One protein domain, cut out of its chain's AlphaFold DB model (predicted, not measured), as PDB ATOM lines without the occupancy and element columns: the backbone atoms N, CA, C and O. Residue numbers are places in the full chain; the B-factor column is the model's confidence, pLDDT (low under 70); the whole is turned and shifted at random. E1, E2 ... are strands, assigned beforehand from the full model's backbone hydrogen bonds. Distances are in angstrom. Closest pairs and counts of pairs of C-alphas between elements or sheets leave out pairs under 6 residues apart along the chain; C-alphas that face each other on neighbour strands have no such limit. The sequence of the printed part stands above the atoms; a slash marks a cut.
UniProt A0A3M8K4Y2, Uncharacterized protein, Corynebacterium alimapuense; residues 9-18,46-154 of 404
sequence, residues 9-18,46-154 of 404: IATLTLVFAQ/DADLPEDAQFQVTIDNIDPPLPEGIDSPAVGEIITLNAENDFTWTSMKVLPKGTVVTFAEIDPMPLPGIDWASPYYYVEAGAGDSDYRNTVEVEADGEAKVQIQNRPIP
ATOM      1  N   ILE A   9     156.455 138.772 133.858       72.81
ATOM      2  CA  ILE A   9     155.693 139.554 134.828       72.81
ATOM      3  C   ILE A   9     154.810 140.553 134.087       72.81
ATOM      4  O   ILE A   9     155.313 141.381 133.336       72.81
ATOM      5  N   ALA A  10     153.507 140.503 134.337       73.94
ATOM      6  CA  ALA A  10     152.557 141.523 133.915       73.94
ATOM      7  C   ALA A  10     152.039 142.277 135.148       73.94
ATOM      8  O   ALA A  10     151.882 141.683 136.215       73.94
ATOM      9  N   THR A  11     151.797 143.587 135.038       77.69
ATOM     10  CA  THR A  11     151.500 144.430 136.213       77.69
ATOM     11  C   THR A  11     150.147 145.126 136.107       77.69
ATOM     12  O   THR A  11     149.857 145.840 135.150       77.69
ATOM     13  N   LEU A  12     149.337 145.002 137.154       75.31
ATOM     14  CA  LEU A  12     148.081 145.727 137.321       75.31
ATOM     15  C   LEU A  12     148.223 146.727 138.463       75.31
ATOM     16  O   LEU A  12     148.593 146.350 139.573       75.31
ATOM     17  N   THR A  13     147.903 147.993 138.202       76.94
ATOM     18  CA  THR A  13     147.946 149.066 139.202       76.94
ATOM     19  C   THR A  13     146.554 149.652 139.437       76.94
ATOM     20  O   THR A  13     145.880 150.104 138.511       76.94
ATOM     21  N   LEU A  14     146.110 149.690 140.689       70.38
ATOM     22  CA  LEU A  14     144.866 150.354 141.085       70.38
ATOM     23  C   LEU A  14     145.190 151.675 141.784       70.38
ATOM     24  O   LEU A  14     145.984 151.706 142.721       70.38
ATOM     25  N   VAL A  15     144.566 152.763 141.322       66.00
ATOM     26  CA  VAL A  15     144.736 154.117 141.876       66.00
ATOM     27  C   VAL A  15     143.583 154.441 142.827       66.00
ATOM     28  O   VAL A  15     142.418 154.177 142.516       66.00
ATOM     29  N   PHE A  16     143.883 155.042 143.981       66.44
ATOM     30  CA  PHE A  16     142.914 155.205 145.073       66.44
ATOM     31  C   PHE A  16     142.533 156.647 145.401       66.44
ATOM     32  O   PHE A  16     143.208 157.608 145.028       66.44
ATOM     33  N   ALA A  17     141.397 156.794 146.095       55.78
ATOM     34  CA  ALA A  17     140.849 158.092 146.472       55.78
ATOM     35  C   ALA A  17     141.750 158.803 147.459       55.78
ATOM     36  O   ALA A  17     142.148 158.217 148.462       55.78
ATOM     37  N   GLN A  18     141.947 160.100 147.231       46.66
ATOM     38  CA  GLN A  18     142.506 160.959 148.255       46.66
ATOM     39  C   GLN A  18     141.492 161.071 149.398       46.66
ATOM     40  O   GLN A  18     140.361 161.530 149.189       46.66
ATOM     41  N   ASP A  46     162.086 142.334 132.071       47.59
ATOM     42  CA  ASP A  46     161.623 142.261 130.676       47.59
ATOM     43  C   ASP A  46     162.429 141.353 129.725       47.59
ATOM     44  O   ASP A  46     163.605 141.582 129.402       47.59
ATOM     45  N   ALA A  47     161.792 140.267 129.286       53.06
ATOM     46  CA  ALA A  47     162.276 139.379 128.234       53.06
ATOM     47  C   ALA A  47     161.539 139.644 126.926       53.06
ATOM     48  O   ALA A  47     160.355 139.967 126.962       53.06
ATOM     49  N   ASP A  48     162.235 139.447 125.802       62.41
ATOM     50  CA  ASP A  48     161.717 139.574 124.437       62.41
ATOM     51  C   ASP A  48     160.669 138.484 124.150       62.41
ATOM     52  O   ASP A  48     160.938 137.474 123.500       62.41
ATOM     53  N   LEU A  49     159.466 138.669 124.685       67.38
ATOM     54  CA  LEU A  49     158.263 138.054 124.149       67.38
ATOM     55  C   LEU A  49     158.142 138.392 122.652       67.38
ATOM     56  O   LEU A  49     158.565 139.479 122.243       67.38
ATOM     57  N   PRO A  50     157.543 137.512 121.832       68.31
ATOM     58  CA  PRO A  50     157.134 137.881 120.481       68.31
ATOM     59  C   PRO A  50     156.344 139.198 120.494       68.31
ATOM     60  O   PRO A  50     155.595 139.457 121.436       68.31
ATOM     61  N   GLU A  51     156.507 140.043 119.468       70.38
ATOM     62  CA  GLU A  51     155.840 141.361 119.413       70.38
ATOM     63  C   GLU A  51     154.304 141.259 119.521       70.38
ATOM     64  O   GLU A  51     153.645 142.220 119.914       70.38
ATOM     65  N   ASP A  52     153.736 140.104 119.177       76.19
ATOM     66  CA  ASP A  52     152.312 139.784 119.222       76.19
ATOM     67  C   ASP A  52     151.864 139.058 120.503       76.19
ATOM     68  O   ASP A  52     150.680 138.735 120.635       76.19
ATOM     69  N   ALA A  53     152.762 138.835 121.467       83.06
ATOM     70  CA  ALA A  53     152.401 138.258 122.754       83.06
ATOM     71  C   ALA A  53     151.425 139.167 123.512       83.06
ATOM     72  O   ALA A  53     151.622 140.379 123.655       83.06
ATOM     73  N   GLN A  54     150.371 138.552 124.036       88.31
ATOM     74  CA  GLN A  54     149.308 139.238 124.751       88.31
ATOM     75  C   GLN A  54     148.760 138.339 125.855       88.31
ATOM     76  O   GLN A  54     148.464 137.168 125.627       88.31
ATOM     77  N   PHE A  55     148.579 138.923 127.031       89.06
ATOM     78  CA  PHE A  55     147.937 138.289 128.174       89.06
ATOM     79  C   PHE A  55     146.602 138.972 128.424       89.06
ATOM     80  O   PHE A  55     146.476 140.192 128.268       89.06
ATOM     81  N   GLN A  56     145.586 138.192 128.770       91.25
ATOM     82  CA  GLN A  56     144.253 138.715 129.024       91.25
ATOM     83  C   GLN A  56     143.869 138.445 130.466       91.25
ATOM     84  O   GLN A  56     143.925 137.317 130.930       91.25
ATOM     85  N   VAL A  57     143.449 139.491 131.163       90.50
ATOM     86  CA  VAL A  57     143.036 139.422 132.561       90.50
ATOM     87  C   VAL A  57     141.596 139.887 132.673       90.50
ATOM     88  O   VAL A  57     141.230 140.914 132.105       90.50
ATOM     89  N   THR A  58     140.775 139.165 133.418       91.12
ATOM     90  CA  THR A  58     139.417 139.550 133.776       91.12
ATOM     91  C   THR A  58     139.338 140.102 135.186       91.12
ATOM     92  O   THR A  58     140.099 139.736 136.083       91.12
ATOM     93  N   ILE A  59     138.366 140.987 135.391       88.69
ATOM     94  CA  ILE A  59     137.896 141.330 136.732       88.69
ATOM     95  C   ILE A  59     136.730 140.420 137.073       88.69
ATOM     96  O   ILE A  59     135.619 140.601 136.577       88.69
ATOM     97  N   ASP A  60     136.975 139.466 137.953       89.94
ATOM     98  CA  ASP A  60     135.986 138.458 138.323       89.94
ATOM     99  C   ASP A  60     135.021 138.965 139.389       89.94
ATOM    100  O   ASP A  60     133.847 138.586 139.409       89.94
ATOM    101  N   ASN A  61     135.494 139.838 140.282       89.31
ATOM    102  CA  ASN A  61     134.674 140.348 141.371       89.31
ATOM    103  C   ASN A  61     135.118 141.730 141.860       89.31
ATOM    104  O   ASN A  61     136.303 142.065 141.847       89.31
ATOM    105  N   ILE A  62     134.142 142.505 142.340       87.38
ATOM    106  CA  ILE A  62     134.353 143.757 143.067       87.38
ATOM    107  C   ILE A  62     133.430 143.764 144.290       87.38
ATOM    108  O   ILE A  62     132.205 143.746 144.139       87.38
ATOM    109  N   ASP A  63     134.006 143.812 145.490       86.94
ATOM    110  CA  ASP A  63     133.269 143.772 146.757       86.94
ATOM    111  C   ASP A  63     133.645 144.951 147.676       86.94
ATOM    112  O   ASP A  63     134.819 145.118 147.982       86.94
ATOM    113  N   PRO A  64     132.702 145.791 148.138       86.31
ATOM    114  CA  PRO A  64     131.294 145.808 147.757       86.31
ATOM    115  C   PRO A  64     131.088 146.302 146.317       86.31
ATOM    116  O   PRO A  64     131.929 147.038 145.790       86.31
ATOM    117  N   PRO A  65     129.937 145.974 145.697       85.00
ATOM    118  CA  PRO A  65     129.578 146.493 144.385       85.00
ATOM    119  C   PRO A  65     129.653 148.019 144.351       85.00
ATOM    120  O   PRO A  65     129.147 148.703 145.250       85.00
ATOM    121  N   LEU A  66     130.264 148.554 143.298       82.25
ATOM    122  CA  LEU A  66     130.481 149.991 143.180       82.25
ATOM    123  C   LEU A  66     129.160 150.739 142.923       82.25
ATOM    124  O   LEU A  66     128.297 150.253 142.188       82.25
ATOM    125  N   PRO A  67     128.973 151.928 143.525       77.75
ATOM    126  CA  PRO A  67     127.780 152.736 143.308       77.75
ATOM    127  C   PRO A  67     127.702 153.265 141.866       77.75
ATOM    128  O   PRO A  67     128.721 153.500 141.213       77.75
ATOM    129  N   GLU A  68     126.479 153.500 141.379       76.06
ATOM    130  CA  GLU A  68     126.245 154.004 140.019       76.06
ATOM    131  C   GLU A  68     126.986 155.326 139.754       76.06
ATOM    132  O   GLU A  68     126.962 156.254 140.567       76.06
ATOM    133  N   GLY A  69     127.604 155.435 138.574       72.56
ATOM    134  CA  GLY A  69     128.296 156.647 138.130       72.56
ATOM    135  C   GLY A  69     129.765 156.748 138.544       72.56
ATOM    136  O   GLY A  69     130.410 157.734 138.183       72.56
ATOM    137  N   ILE A  70     130.311 155.748 139.249       70.06
ATOM    138  CA  ILE A  70     131.763 155.565 139.329       70.06
ATOM    139  C   ILE A  70     132.238 154.946 138.015       70.06
ATOM    140  O   ILE A  70     131.720 153.930 137.565       70.06
ATOM    141  N   ASP A  71     133.203 155.606 137.388       68.19
ATOM    142  CA  ASP A  71     133.900 155.087 136.215       68.19
ATOM    143  C   ASP A  71     135.068 154.248 136.739       68.19
ATOM    144  O   ASP A  71     136.098 154.773 137.163       68.19
ATOM    145  N   SER A  72     134.789 152.957 136.858       69.50
ATOM    146  CA  SER A  72     135.634 151.903 137.404       69.50
ATOM    147  C   SER A  72     135.697 150.775 136.393       69.50
ATOM    148  O   SER A  72     134.781 150.662 135.568       69.50
ATOM    149  N   PRO A  73     136.692 149.891 136.494       72.75
ATOM    150  CA  PRO A  73     136.684 148.743 135.626       72.75
ATOM    151  C   PRO A  73     135.499 147.827 135.997       72.75
ATOM    152  O   PRO A  73     135.079 147.763 137.159       72.75
ATOM    153  N   ALA A  74     134.868 147.222 134.998       82.31
ATOM    154  CA  ALA A  74     133.638 146.456 135.170       82.31
ATOM    155  C   ALA A  74     133.936 144.989 135.501       82.31
ATOM    156  O   ALA A  74     134.901 144.413 135.009       82.31
ATOM    157  N   VAL A  75     133.063 144.342 136.280       87.56
ATOM    158  CA  VAL A  75     133.107 142.877 136.410       87.56
ATOM    159  C   VAL A  75     132.880 142.249 135.029       87.56
ATOM    160  O   VAL A  75     131.928 142.607 134.332       87.56
ATOM    161  N   GLY A  76     133.761 141.330 134.644       87.00
ATOM    162  CA  GLY A  76     133.832 140.721 133.317       87.00
ATOM    163  C   GLY A  76     134.553 141.568 132.263       87.00
ATOM    164  O   GLY A  76     134.567 141.184 131.094       87.00
ATOM    165  N   GLU A  77     135.130 142.718 132.628       88.31
ATOM    166  CA  GLU A  77     136.009 143.470 131.731       88.31
ATOM    167  C   GLU A  77     137.276 142.670 131.438       88.31
ATOM    168  O   GLU A  77     137.900 142.148 132.359       88.31
ATOM    169  N   ILE A  78     137.646 142.598 130.156       90.94
ATOM    170  CA  ILE A  78     138.896 141.993 129.699       90.94
ATOM    171  C   ILE A  78     139.932 143.103 129.538       90.94
ATOM    172  O   ILE A  78     139.771 144.015 128.724       90.94
ATOM    173  N   ILE A  79     141.008 142.984 130.297       90.00
ATOM    174  CA  ILE A  79     142.201 143.813 130.248       90.00
ATOM    175  C   ILE A  79     143.239 143.068 129.411       90.00
ATOM    176  O   ILE A  79     143.584 141.933 129.717       90.00
ATOM    177  N   THR A  80     143.748 143.697 128.355       91.69
ATOM    178  CA  THR A  80     144.835 143.137 127.538       91.69
ATOM    179  C   THR A  80     146.161 143.763 127.947       91.69
ATOM    180  O   THR A  80     146.283 144.987 127.950       91.69
ATOM    181  N   LEU A  81     147.149 142.932 128.271       88.94
ATOM    182  CA  LEU A  81     148.519 143.309 128.617       88.94
ATOM    183  C   LEU A  81     149.433 142.843 127.481       88.94
ATOM    184  O   LEU A  81     149.466 141.657 127.164       88.94
ATOM    185  N   ASN A  82     150.119 143.774 126.824       88.12
ATOM    186  CA  ASN A  82     150.928 143.508 125.634       88.12
ATOM    187  C   ASN A  82     152.099 144.500 125.525       88.12
ATOM    188  O   ASN A  82     152.233 145.427 126.323       88.12
ATOM    189  N   ALA A  83     152.926 144.353 124.492       84.38
ATOM    190  CA  ALA A  83     154.060 145.247 124.270       84.38
ATOM    191  C   ALA A  83     153.665 146.733 124.087       84.38
ATOM    192  O   ALA A  83     154.461 147.621 124.389       84.38
ATOM    193  N   GLU A  84     152.444 147.044 123.625       87.44
ATOM    194  CA  GLU A  84     151.993 148.434 123.431       87.44
ATOM    195  C   GLU A  84     151.771 149.177 124.755       87.44
ATOM    196  O   GLU A  84     151.912 150.403 124.804       87.44
ATOM    197  N   ASN A  85     151.419 148.448 125.819       85.88
ATOM    198  CA  ASN A  85     151.225 148.990 127.162       85.88
ATOM    199  C   ASN A  85     152.285 148.524 128.165       85.88
ATOM    200  O   ASN A  85     152.071 148.651 129.371       85.88
ATOM    201  N   ASP A  86     153.422 148.026 127.671       84.56
ATOM    202  CA  ASP A  86     154.528 147.530 128.499       84.56
ATOM    203  C   ASP A  86     154.079 146.420 129.468       84.56
ATOM    204  O   ASP A  86     154.547 146.320 130.596       84.56
ATOM    205  N   PHE A  87     153.082 145.627 129.055       86.12
ATOM    206  CA  PHE A  87     152.409 144.621 129.881       86.12
ATOM    207  C   PHE A  87     151.839 145.187 131.194       86.12
ATOM    208  O   PHE A  87     151.734 144.486 132.206       86.12
ATOM    209  N   THR A  88     151.435 146.462 131.175       85.69
ATOM    210  CA  THR A  88     150.876 147.168 132.328       85.69
ATOM    211  C   THR A  88     149.472 147.703 132.076       85.69
ATOM    212  O   THR A  88     149.128 148.181 130.993       85.69
ATOM    213  N   TRP A  89     148.646 147.685 133.121       88.25
ATOM    214  CA  TRP A  89     147.356 148.370 133.131       88.25
ATOM    215  C   TRP A  89     147.162 149.148 134.428       88.25
ATOM    216  O   TRP A  89     147.603 148.733 135.498       88.25
ATOM    217  N   THR A  90     146.501 150.302 134.339       84.19
ATOM    218  CA  THR A  90     146.180 151.142 135.496       84.19
ATOM    219  C   THR A  90     144.709 151.531 135.471       84.19
ATOM    220  O   THR A  90     144.221 151.973 134.432       84.19
ATOM    221  N   SER A  91     144.020 151.478 136.615       77.19
ATOM    222  CA  SER A  91     142.576 151.761 136.707       77.19
ATOM    223  C   SER A  91     142.148 153.170 136.275       77.19
ATOM    224  O   SER A  91     140.952 153.441 136.228       77.19
ATOM    225  N   MET A  92     143.095 154.078 135.976       67.25
ATOM    226  CA  MET A  92     142.963 155.506 135.612       67.25
ATOM    227  C   MET A  92     142.137 156.379 136.576       67.25
ATOM    228  O   MET A  92     142.172 157.608 136.492       67.25
ATOM    229  N   LYS A  93     141.382 155.761 137.482       68.62
ATOM    230  CA  LYS A  93     140.388 156.345 138.362       68.62
ATOM    231  C   LYS A  93     140.457 155.706 139.733       68.62
ATOM    232  O   LYS A  93     140.858 154.560 139.918       68.62
ATOM    233  N   VAL A  94     139.996 156.528 140.653       70.19
ATOM    234  CA  VAL A  94     139.947 156.341 142.087       70.19
ATOM    235  C   VAL A  94     138.862 155.334 142.484       70.19
ATOM    236  O   VAL A  94     137.680 155.582 142.236       70.19
ATOM    237  N   LEU A  95     139.250 154.257 143.168       78.25
ATOM    238  CA  LEU A  95     138.310 153.357 143.846       78.25
ATOM    239  C   LEU A  95     138.056 153.764 145.316       78.25
ATOM    240  O   LEU A  95     138.939 154.358 145.946       78.25
ATOM    241  N   PRO A  96     136.860 153.479 145.880       78.19
ATOM    242  CA  PRO A  96     136.570 153.696 147.297       78.19
ATOM    243  C   PRO A  96     137.424 152.823 148.226       78.19
ATOM    244  O   PRO A  96     137.722 151.675 147.910       78.19
ATOM    245  N   LYS A  97     137.742 153.343 149.418       79.50
ATOM    246  CA  LYS A  97     138.415 152.576 150.476       79.50
ATOM    247  C   LYS A  97     137.627 151.320 150.858       79.50
ATOM    248  O   LYS A  97     136.418 151.408 151.081       79.50
ATOM    249  N   GLY A  98     138.334 150.203 151.021       77.44
ATOM    250  CA  GLY A  98     137.783 148.909 151.424       77.44
ATOM    251  C   GLY A  98     137.099 148.149 150.291       77.44
ATOM    252  O   GLY A  98     136.461 147.135 150.547       77.44
ATOM    253  N   THR A  99     137.188 148.637 149.048       82.56
ATOM    254  CA  THR A  99     136.843 147.834 147.874       82.56
ATOM    255  C   THR A  99     137.875 146.719 147.710       82.56
ATOM    256  O   THR A  99     139.066 146.954 147.850       82.56
ATOM    257  N   VAL A 100     137.432 145.513 147.396       83.62
ATOM    258  CA  VAL A 100     138.269 144.366 147.064       83.62
ATOM    259  C   VAL A 100     138.015 144.022 145.607       83.62
ATOM    260  O   VAL A 100     136.872 143.777 145.226       83.62
ATOM    261  N   VAL A 101     139.062 144.028 144.788       84.88
ATOM    262  CA  VAL A 101     139.006 143.633 143.375       84.88
ATOM    263  C   VAL A 101     139.671 142.272 143.227       84.88
ATOM    264  O   VAL A 101     140.777 142.075 143.721       84.88
ATOM    265  N   THR A 102     139.002 141.336 142.561       86.75
ATOM    266  CA  THR A 102     139.538 140.005 142.250       86.75
ATOM    267  C   THR A 102     139.833 139.912 140.763       86.75
ATOM    268  O   THR A 102     138.954 140.188 139.944       86.75
ATOM    269  N   PHE A 103     141.052 139.501 140.432       87.00
ATOM    270  CA  PHE A 103     141.506 139.280 139.066       87.00
ATOM    271  C   PHE A 103     141.608 137.787 138.753       87.00
ATOM    272  O   PHE A 103     141.865 136.972 139.646       87.00
ATOM    273  N   ALA A 104     141.450 137.448 137.479       87.81
ATOM    274  CA  ALA A 104     141.803 136.147 136.930       87.81
ATOM    275  C   ALA A 104     142.448 136.338 135.557       87.81
ATOM    276  O   ALA A 104     141.973 137.115 134.742       87.81
ATOM    277  N   GLU A 105     143.555 135.666 135.302       88.81
ATOM    278  CA  GLU A 105     144.150 135.567 133.981       88.81
ATOM    279  C   GLU A 105     143.413 134.496 133.182       88.81
ATOM    280  O   GLU A 105     143.115 133.412 133.682       88.81
ATOM    281  N   ILE A 106     143.081 134.834 131.943       87.94
ATOM    282  CA  ILE A 106     142.629 133.878 130.943       87.94
ATOM    283  C   ILE A 106     143.871 133.139 130.461       87.94
ATOM    284  O   ILE A 106     144.830 133.804 130.061       87.94
ATOM    285  N   ASP A 107     143.811 131.803 130.454       85.19
ATOM    286  CA  ASP A 107     144.888 130.929 129.984       85.19
ATOM    287  C   ASP A 107     145.553 131.512 128.726       85.19
ATOM    288  O   ASP A 107     144.877 131.699 127.699       85.19
ATOM    289  N   PRO A 108     146.844 131.883 128.807       85.38
ATOM    290  CA  PRO A 108     147.497 132.565 127.710       85.38
ATOM    291  C   PRO A 108     147.534 131.668 126.475       85.38
ATOM    292  O   PRO A 108     147.758 130.461 126.562       85.38
ATOM    293  N   MET A 109     147.334 132.260 125.297       85.50
ATOM    294  CA  MET A 109     147.465 131.498 124.058       85.50
ATOM    295  C   MET A 109     148.909 130.993 123.915       85.50
ATOM    296  O   MET A 109     149.844 131.788 124.089       85.50
ATOM    297  N   PRO A 110     149.115 129.711 123.568       87.94
ATOM    298  CA  PRO A 110     150.449 129.212 123.294       87.94
ATOM    299  C   PRO A 110     151.024 129.905 122.055       87.94
ATOM    300  O   PRO A 110     150.300 130.308 121.137       87.94
ATOM    301  N   LEU A 111     152.344 130.039 122.030       87.00
ATOM    302  CA  LEU A 111     153.108 130.652 120.950       87.00
ATOM    303  C   LEU A 111     154.050 129.602 120.342       87.00
ATOM    304  O   LEU A 111     154.399 128.623 121.002       87.00
ATOM    305  N   PRO A 112     154.506 129.762 119.088       85.69
ATOM    306  CA  PRO A 112     155.518 128.868 118.536       85.69
ATOM    307  C   PRO A 112     156.749 128.799 119.451       85.69
ATOM    308  O   PRO A 112     157.394 129.813 119.716       85.69
ATOM    309  N   GLY A 113     157.048 127.598 119.945       85.75
ATOM    310  CA  GLY A 113     158.164 127.334 120.852       85.75
ATOM    311  C   GLY A 113     157.901 127.607 122.342       85.75
ATOM    312  O   GLY A 113     158.794 127.392 123.166       85.75
ATOM    313  N   ILE A 114     156.708 128.092 122.709       87.19
ATOM    314  CA  ILE A 114     156.339 128.408 124.094       87.19
ATOM    315  C   ILE A 114     154.897 127.973 124.372       87.19
ATOM    316  O   ILE A 114     153.956 128.464 123.756       87.19
ATOM    317  N   ASP A 115     154.727 127.120 125.371       89.50
ATOM    318  CA  ASP A 115     153.450 126.901 126.055       89.50
ATOM    319  C   ASP A 115     153.488 127.552 127.450       89.50
ATOM    320  O   ASP A 115     154.517 128.108 127.846       89.50
ATOM    321  N   TRP A 116     152.399 127.514 128.211       87.44
ATOM    322  CA  TRP A 116     152.295 128.192 129.503       87.44
ATOM    323  C   TRP A 116     151.883 127.234 130.610       87.44
ATOM    324  O   TRP A 116     150.982 126.420 130.454       87.44
ATOM    325  N   ALA A 117     152.547 127.354 131.757       84.00
ATOM    326  CA  ALA A 117     152.046 126.756 132.986       84.00
ATOM    327  C   ALA A 117     150.846 127.543 133.518       84.00
ATOM    328  O   ALA A 117     150.654 128.704 133.145       84.00
ATOM    329  N   SER A 118     150.155 126.978 134.510       79.50
ATOM    330  CA  SER A 118     149.200 127.745 135.306       79.50
ATOM    331  C   SER A 118     149.832 129.036 135.859       79.50
ATOM    332  O   SER A 118     150.959 129.010 136.382       79.50
ATOM    333  N   PRO A 119     149.123 130.175 135.771       77.25
ATOM    334  CA  PRO A 119     149.666 131.462 136.171       77.25
ATOM    335  C   PRO A 119     149.805 131.575 137.689       77.25
ATOM    336  O   PRO A 119     148.954 131.124 138.462       77.25
ATOM    337  N   TYR A 120     150.880 132.225 138.136       74.06
ATOM    338  CA  TYR A 120     151.131 132.490 139.549       74.06
ATOM    339  C   TYR A 120     150.949 133.975 139.861       74.06
ATOM    340  O   TYR A 120     151.549 134.835 139.228       74.06
ATOM    341  N   TYR A 121     150.153 134.305 140.875       72.62
ATOM    342  CA  TYR A 121     149.925 135.697 141.269       72.62
ATOM    343  C   TYR A 121     150.870 136.099 142.402       72.62
ATOM    344  O   TYR A 121     151.073 135.345 143.356       72.62
ATOM    345  N   TYR A 122     151.416 137.310 142.332       69.44
ATOM    346  CA  TYR A 122     152.275 137.908 143.348       69.44
ATOM    347  C   TYR A 122     151.814 139.330 143.695       69.44
ATOM    348  O   TYR A 122     151.398 140.101 142.832       69.44
ATOM    349  N   VAL A 123     151.915 139.697 144.972       64.25
ATOM    350  CA  VAL A 123     151.538 141.023 145.480       64.25
ATOM    351  C   VAL A 123     152.795 141.736 145.971       64.25
ATOM    352  O   VAL A 123     153.462 141.247 146.879       64.25
ATOM    353  N   GLU A 124     153.109 142.894 145.385       59.69
ATOM    354  CA  GLU A 124     154.367 143.619 145.630       59.69
ATOM    355  C   GLU A 124     154.327 144.466 146.917       59.69
ATOM    356  O   GLU A 124     155.275 144.448 147.698       59.69
ATOM    357  N   ALA A 125     153.228 145.191 147.168       54.97
ATOM    358  CA  ALA A 125     152.994 145.931 148.412       54.97
ATOM    359  C   ALA A 125     151.545 146.443 148.521       54.97
ATOM    360  O   ALA A 125     150.969 146.906 147.537       54.97
ATOM    361  N   GLY A 126     150.993 146.439 149.742       53.53
ATOM    362  CA  GLY A 126     149.818 147.245 150.116       53.53
ATOM    363  C   GLY A 126     148.453 146.784 149.592       53.53
ATOM    364  O   GLY A 126     147.548 147.608 149.517       53.53
ATOM    365  N   ALA A 127     148.295 145.513 149.215       54.00
ATOM    366  CA  ALA A 127     147.112 145.055 148.492       54.00
ATOM    367  C   ALA A 127     146.738 143.601 148.817       54.00
ATOM    368  O   ALA A 127     147.210 142.679 148.168       54.00
ATOM    369  N   GLY A 128     145.851 143.405 149.793       56.53
ATOM    370  CA  GLY A 128     145.243 142.100 150.073       56.53
ATOM    371  C   GLY A 128     146.091 141.123 150.900       56.53
ATOM    372  O   GLY A 128     147.273 141.331 151.174       56.53
ATOM    373  N   ASP A 129     145.426 140.064 151.356       57.19
ATOM    374  CA  ASP A 129     145.994 138.982 152.162       57.19
ATOM    375  C   ASP A 129     146.961 138.126 151.318       57.19
ATOM    376  O   ASP A 129     146.664 137.782 150.174       57.19
ATOM    377  N   SER A 130     148.107 137.736 151.888       55.41
ATOM    378  CA  SER A 130     149.094 136.865 151.233       55.41
ATOM    379  C   SER A 130     148.546 135.491 150.827       55.41
ATOM    380  O   SER A 130     149.147 134.825 149.975       55.41
ATOM    381  N   ASP A 131     147.428 135.077 151.432       56.97
ATOM    382  CA  ASP A 131     146.696 133.855 151.099       56.97
ATOM    383  C   ASP A 131     145.810 134.020 149.840       56.97
ATOM    384  O   ASP A 131     145.467 133.024 149.205       56.97
ATOM    385  N   TYR A 132     145.494 135.257 149.425       58.72
ATOM    386  CA  TYR A 132     144.652 135.588 148.263       58.72
ATOM    387  C   TYR A 132     145.382 136.510 147.279       58.72
ATOM    388  O   TYR A 132     145.076 137.694 147.126       58.72
ATOM    389  N   ARG A 133     146.352 135.940 146.564       69.06
ATOM    390  CA  ARG A 133     147.300 136.684 145.715       69.06
ATOM    391  C   ARG A 133     146.698 137.299 144.450       69.06
ATOM    392  O   ARG A 133     147.334 138.139 143.828       69.06
ATOM    393  N   ASN A 134     145.479 136.908 144.086       75.81
ATOM    394  CA  ASN A 134     144.716 137.478 142.976       75.81
ATOM    395  C   ASN A 134     143.700 138.548 143.429       75.81
ATOM    396  O   ASN A 134     142.843 138.958 142.644       75.81
ATOM    397  N   THR A 135     143.760 138.980 144.692       76.19
ATOM    398  CA  THR A 135     142.867 140.002 145.250       76.19
ATOM    399  C   THR A 135     143.622 141.259 145.649       76.19
ATOM    400  O   THR A 135     144.765 141.202 146.091       76.19
ATOM    401  N   VAL A 136     142.961 142.406 145.512       77.81
ATOM    402  CA  VAL A 136     143.480 143.710 145.926       77.81
ATOM    403  C   VAL A 136     142.457 144.411 146.781       77.81
ATOM    404  O   VAL A 136     141.395 144.773 146.279       77.81
ATOM    405  N   GLU A 137     142.796 144.661 148.042       77.62
ATOM    406  CA  GLU A 137     142.023 145.561 148.892       77.62
ATOM    407  C   GLU A 137     142.486 147.013 148.717       77.62
ATOM    408  O   GLU A 137     143.679 147.315 148.674       77.62
ATOM    409  N   VAL A 138     141.518 147.919 148.602       71.31
ATOM    410  CA  VAL A 138     141.744 149.348 148.435       71.31
ATOM    411  C   VAL A 138     142.045 150.008 149.776       71.31
ATOM    412  O   VAL A 138     141.150 150.209 150.605       71.31
ATOM    413  N   GLU A 139     143.290 150.442 149.942       69.06
ATOM    414  CA  GLU A 139     143.735 151.239 151.084       69.06
ATOM    415  C   GLU A 139     143.557 152.753 150.874       69.06
ATOM    416  O   GLU A 139     143.306 153.245 149.772       69.06
ATOM    417  N   ALA A 140     143.652 153.520 151.967       63.75
ATOM    418  CA  ALA A 140     143.617 154.983 151.892       63.75
ATOM    419  C   ALA A 140     144.934 155.542 151.330       63.75
ATOM    420  O   ALA A 140     146.000 155.155 151.798       63.75
ATOM    421  N   ASP A 141     144.841 156.511 150.412       63.75
ATOM    422  CA  ASP A 141     145.969 157.333 149.943       63.75
ATOM    423  C   ASP A 141     147.172 156.533 149.390       63.75
ATOM    424  O   ASP A 141     148.310 156.732 149.820       63.75
ATOM    425  N   GLY A 142     146.944 155.654 148.406       68.12
ATOM    426  CA  GLY A 142     148.020 154.867 147.794       68.12
ATOM    427  C   GLY A 142     147.730 154.324 146.394       68.12
ATOM    428  O   GLY A 142     146.752 154.699 145.744       68.12
ATOM    429  N   GLU A 143     148.602 153.422 145.959       71.69
ATOM    430  CA  GLU A 143     148.432 152.558 144.792       71.69
ATOM    431  C   GLU A 143     148.619 151.113 145.250       71.69
ATOM    432  O   GLU A 143     149.478 150.836 146.090       71.69
ATOM    433  N   ALA A 144     147.835 150.200 144.688       72.12
ATOM    434  CA  ALA A 144     148.051 148.766 144.838       72.12
ATOM    435  C   ALA A 144     148.590 148.187 143.540       72.12
ATOM    436  O   ALA A 144     148.102 148.542 142.465       72.12
ATOM    437  N   LYS A 145     149.542 147.259 143.654       74.06
ATOM    438  CA  LYS A 145     150.145 146.569 142.514       74.06
ATOM    439  C   LYS A 145     149.989 145.061 142.640       74.06
ATOM    440  O   LYS A 145     150.442 144.473 143.624       74.06
ATOM    441  N   VAL A 146     149.390 144.453 141.621       76.50
ATOM    442  CA  VAL A 146     149.377 142.999 141.419       76.50
ATOM    443  C   VAL A 146     150.321 142.680 140.288       76.50
ATOM    444  O   VAL A 146     150.251 143.293 139.223       76.50
ATOM    445  N   GLN A 147     151.181 141.706 140.526       78.69
ATOM    446  CA  GLN A 147     152.034 141.118 139.518       78.69
ATOM    447  C   GLN A 147     151.487 139.739 139.170       78.69
ATOM    448  O   GLN A 147     151.249 138.905 140.042       78.69
ATOM    449  N   ILE A 148     151.286 139.504 137.887       81.38
ATOM    450  CA  ILE A 148     150.923 138.204 137.344       81.38
ATOM    451  C   ILE A 148     152.195 137.613 136.764       81.38
ATOM    452  O   ILE A 148     152.861 138.255 135.956       81.38
ATOM    453  N   GLN A 149     152.559 136.427 137.229       81.94
ATOM    454  CA  GLN A 149     153.785 135.747 136.864       81.94
ATOM    455  C   GLN A 149     153.461 134.520 136.011       81.94
ATOM    456  O   GLN A 149     153.049 133.476 136.519       81.94
ATOM    457  N   ASN A 150     153.690 134.653 134.710       82.25
ATOM    458  CA  ASN A 150     153.556 133.580 133.738       82.25
ATOM    459  C   ASN A 150     154.861 132.796 133.629       82.25
ATOM    460  O   ASN A 150     155.940 133.374 133.458       82.25
ATOM    461  N   ARG A 151     154.766 131.468 133.720       83.25
ATOM    462  CA  ARG A 151     155.911 130.563 133.597       83.25
ATOM    463  C   ARG A 151     155.862 129.879 132.229       83.25
ATOM    464  O   ARG A 151     155.034 128.986 132.046       83.25
ATOM    465  N   PRO A 152     156.724 130.271 131.279       84.44
ATOM    466  CA  PRO A 152     156.743 129.646 129.966       84.44
ATOM    467  C   PRO A 152     157.322 128.228 130.040       84.44
ATOM    468  O   PRO A 152     158.290 127.958 130.758       84.44
ATOM    469  N   ILE A 153     156.740 127.341 129.247       87.38
ATOM    470  CA  ILE A 153     157.169 125.972 128.999       87.38
ATOM    471  C   ILE A 153     157.810 125.965 127.610       87.38
ATOM    472  O   ILE A 153     157.109 126.161 126.618       87.38
ATOM    473  N   PRO A 154     159.132 125.768 127.496       89.69
ATOM    474  CA  PRO A 154     159.774 125.655 126.195       89.69
ATOM    475  C   PRO A 154     159.222 124.437 125.454       89.69
ATOM    476  O   PRO A 154     159.292 123.319 125.970       89.69
TER     477      PRO A 154
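What this domain is: This is residues 9 to 18 and 46 to 154 of the 404 residues of an uncharacterized protein of Corynebacterium alimapuense (UniProt A0A3M8K4Y2). Two strongly twisted sheets of four strands, E4 E1 E9 E7 and E3 E2 E5 E8, lie partly face to face as a narrow, elongated sandwich, with edge strands E3 and E4 coming together along one side. The short strands E6 and E10 make a small third sheet at one end. The printed part has 119 residues with no named helix and ten named strands, E1 to E10 in that order along the chain, and its class is all strand. The first sheet is mixed, E4 being parallel to E1; the other two are antiparallel. The whole is compact, with a radius of gyration of the C-alphas of 14.6 A, and spans 45 by 29 by 22 A.

Where its parts are: In the first sheet E1 is residues 9 to 16, 22.7 A long, beginning at C-alpha 9 (155.693, 139.554, 134.828). E9 is residues 143 to 150, 22.6 A; E4 is residues 88 to 95, 18.1 A, and bends by 61 degrees at residue 92; E7 is residues 120 to 125, 16.2 A. In the second, E2 is residues 54 to 63, 27.6 A, from C-alpha 54 (149.308, 139.238, 124.751); E5 is residues 100 to 106, 19.7 A; E3 is residues 78 to 82 and E8 residues 135 to 137. E6 is residues 114 to 116, and E10, residues 152 to 154, ends at C-alpha 154 (159.774, 125.655, 126.195).

How they stand to each other: Inner strands E1 and E9 are antiparallel at 162 degrees, with N 10 and O 148 2.8 A apart, within hydrogen-bond range. Edge strand E4 is parallel to E1 at 16 degrees, with N 13 and O 89 at 2.8 A. Edge strand E7 is antiparallel to E9, with N 149 and O 120 at 2.7 A. In the other sheet E2 and E5 are antiparallel at 150 degrees, with N 58 and O 104 at 2.7 A. E2 and E3 form a hairpin, with N 57 and O 79 at 2.8 A. E8 is antiparallel to E5, with N 136 and O 101 at 2.8 A. Between the sheets, the closest C-alphas of E3 and E4, Leu 81 and Thr 88, are 5.8 A apart, and those of E8 and E9, Val 136 and Ala 144, 6.9 A. E5 and E9 are near each other. E9 runs on into E10 at 18 degrees, across a break of 1 residue; E10 is antiparallel to E6, with N 153 and O 115 at 2.7 A.

The domain as a whole: The two C-alphas farthest apart, those of Gln 18 and Gly 113, are 46.1 A apart. Residues 19 to 45 are not printed, and C-alphas 18 and 46 are 32.0 A apart across this cut. The link from E2 to E3, 14 residues, is long. The mean pLDDT of the printed part is 77.3; 29 residues are under 70, among them residues 122 to 133 and 46 to 50.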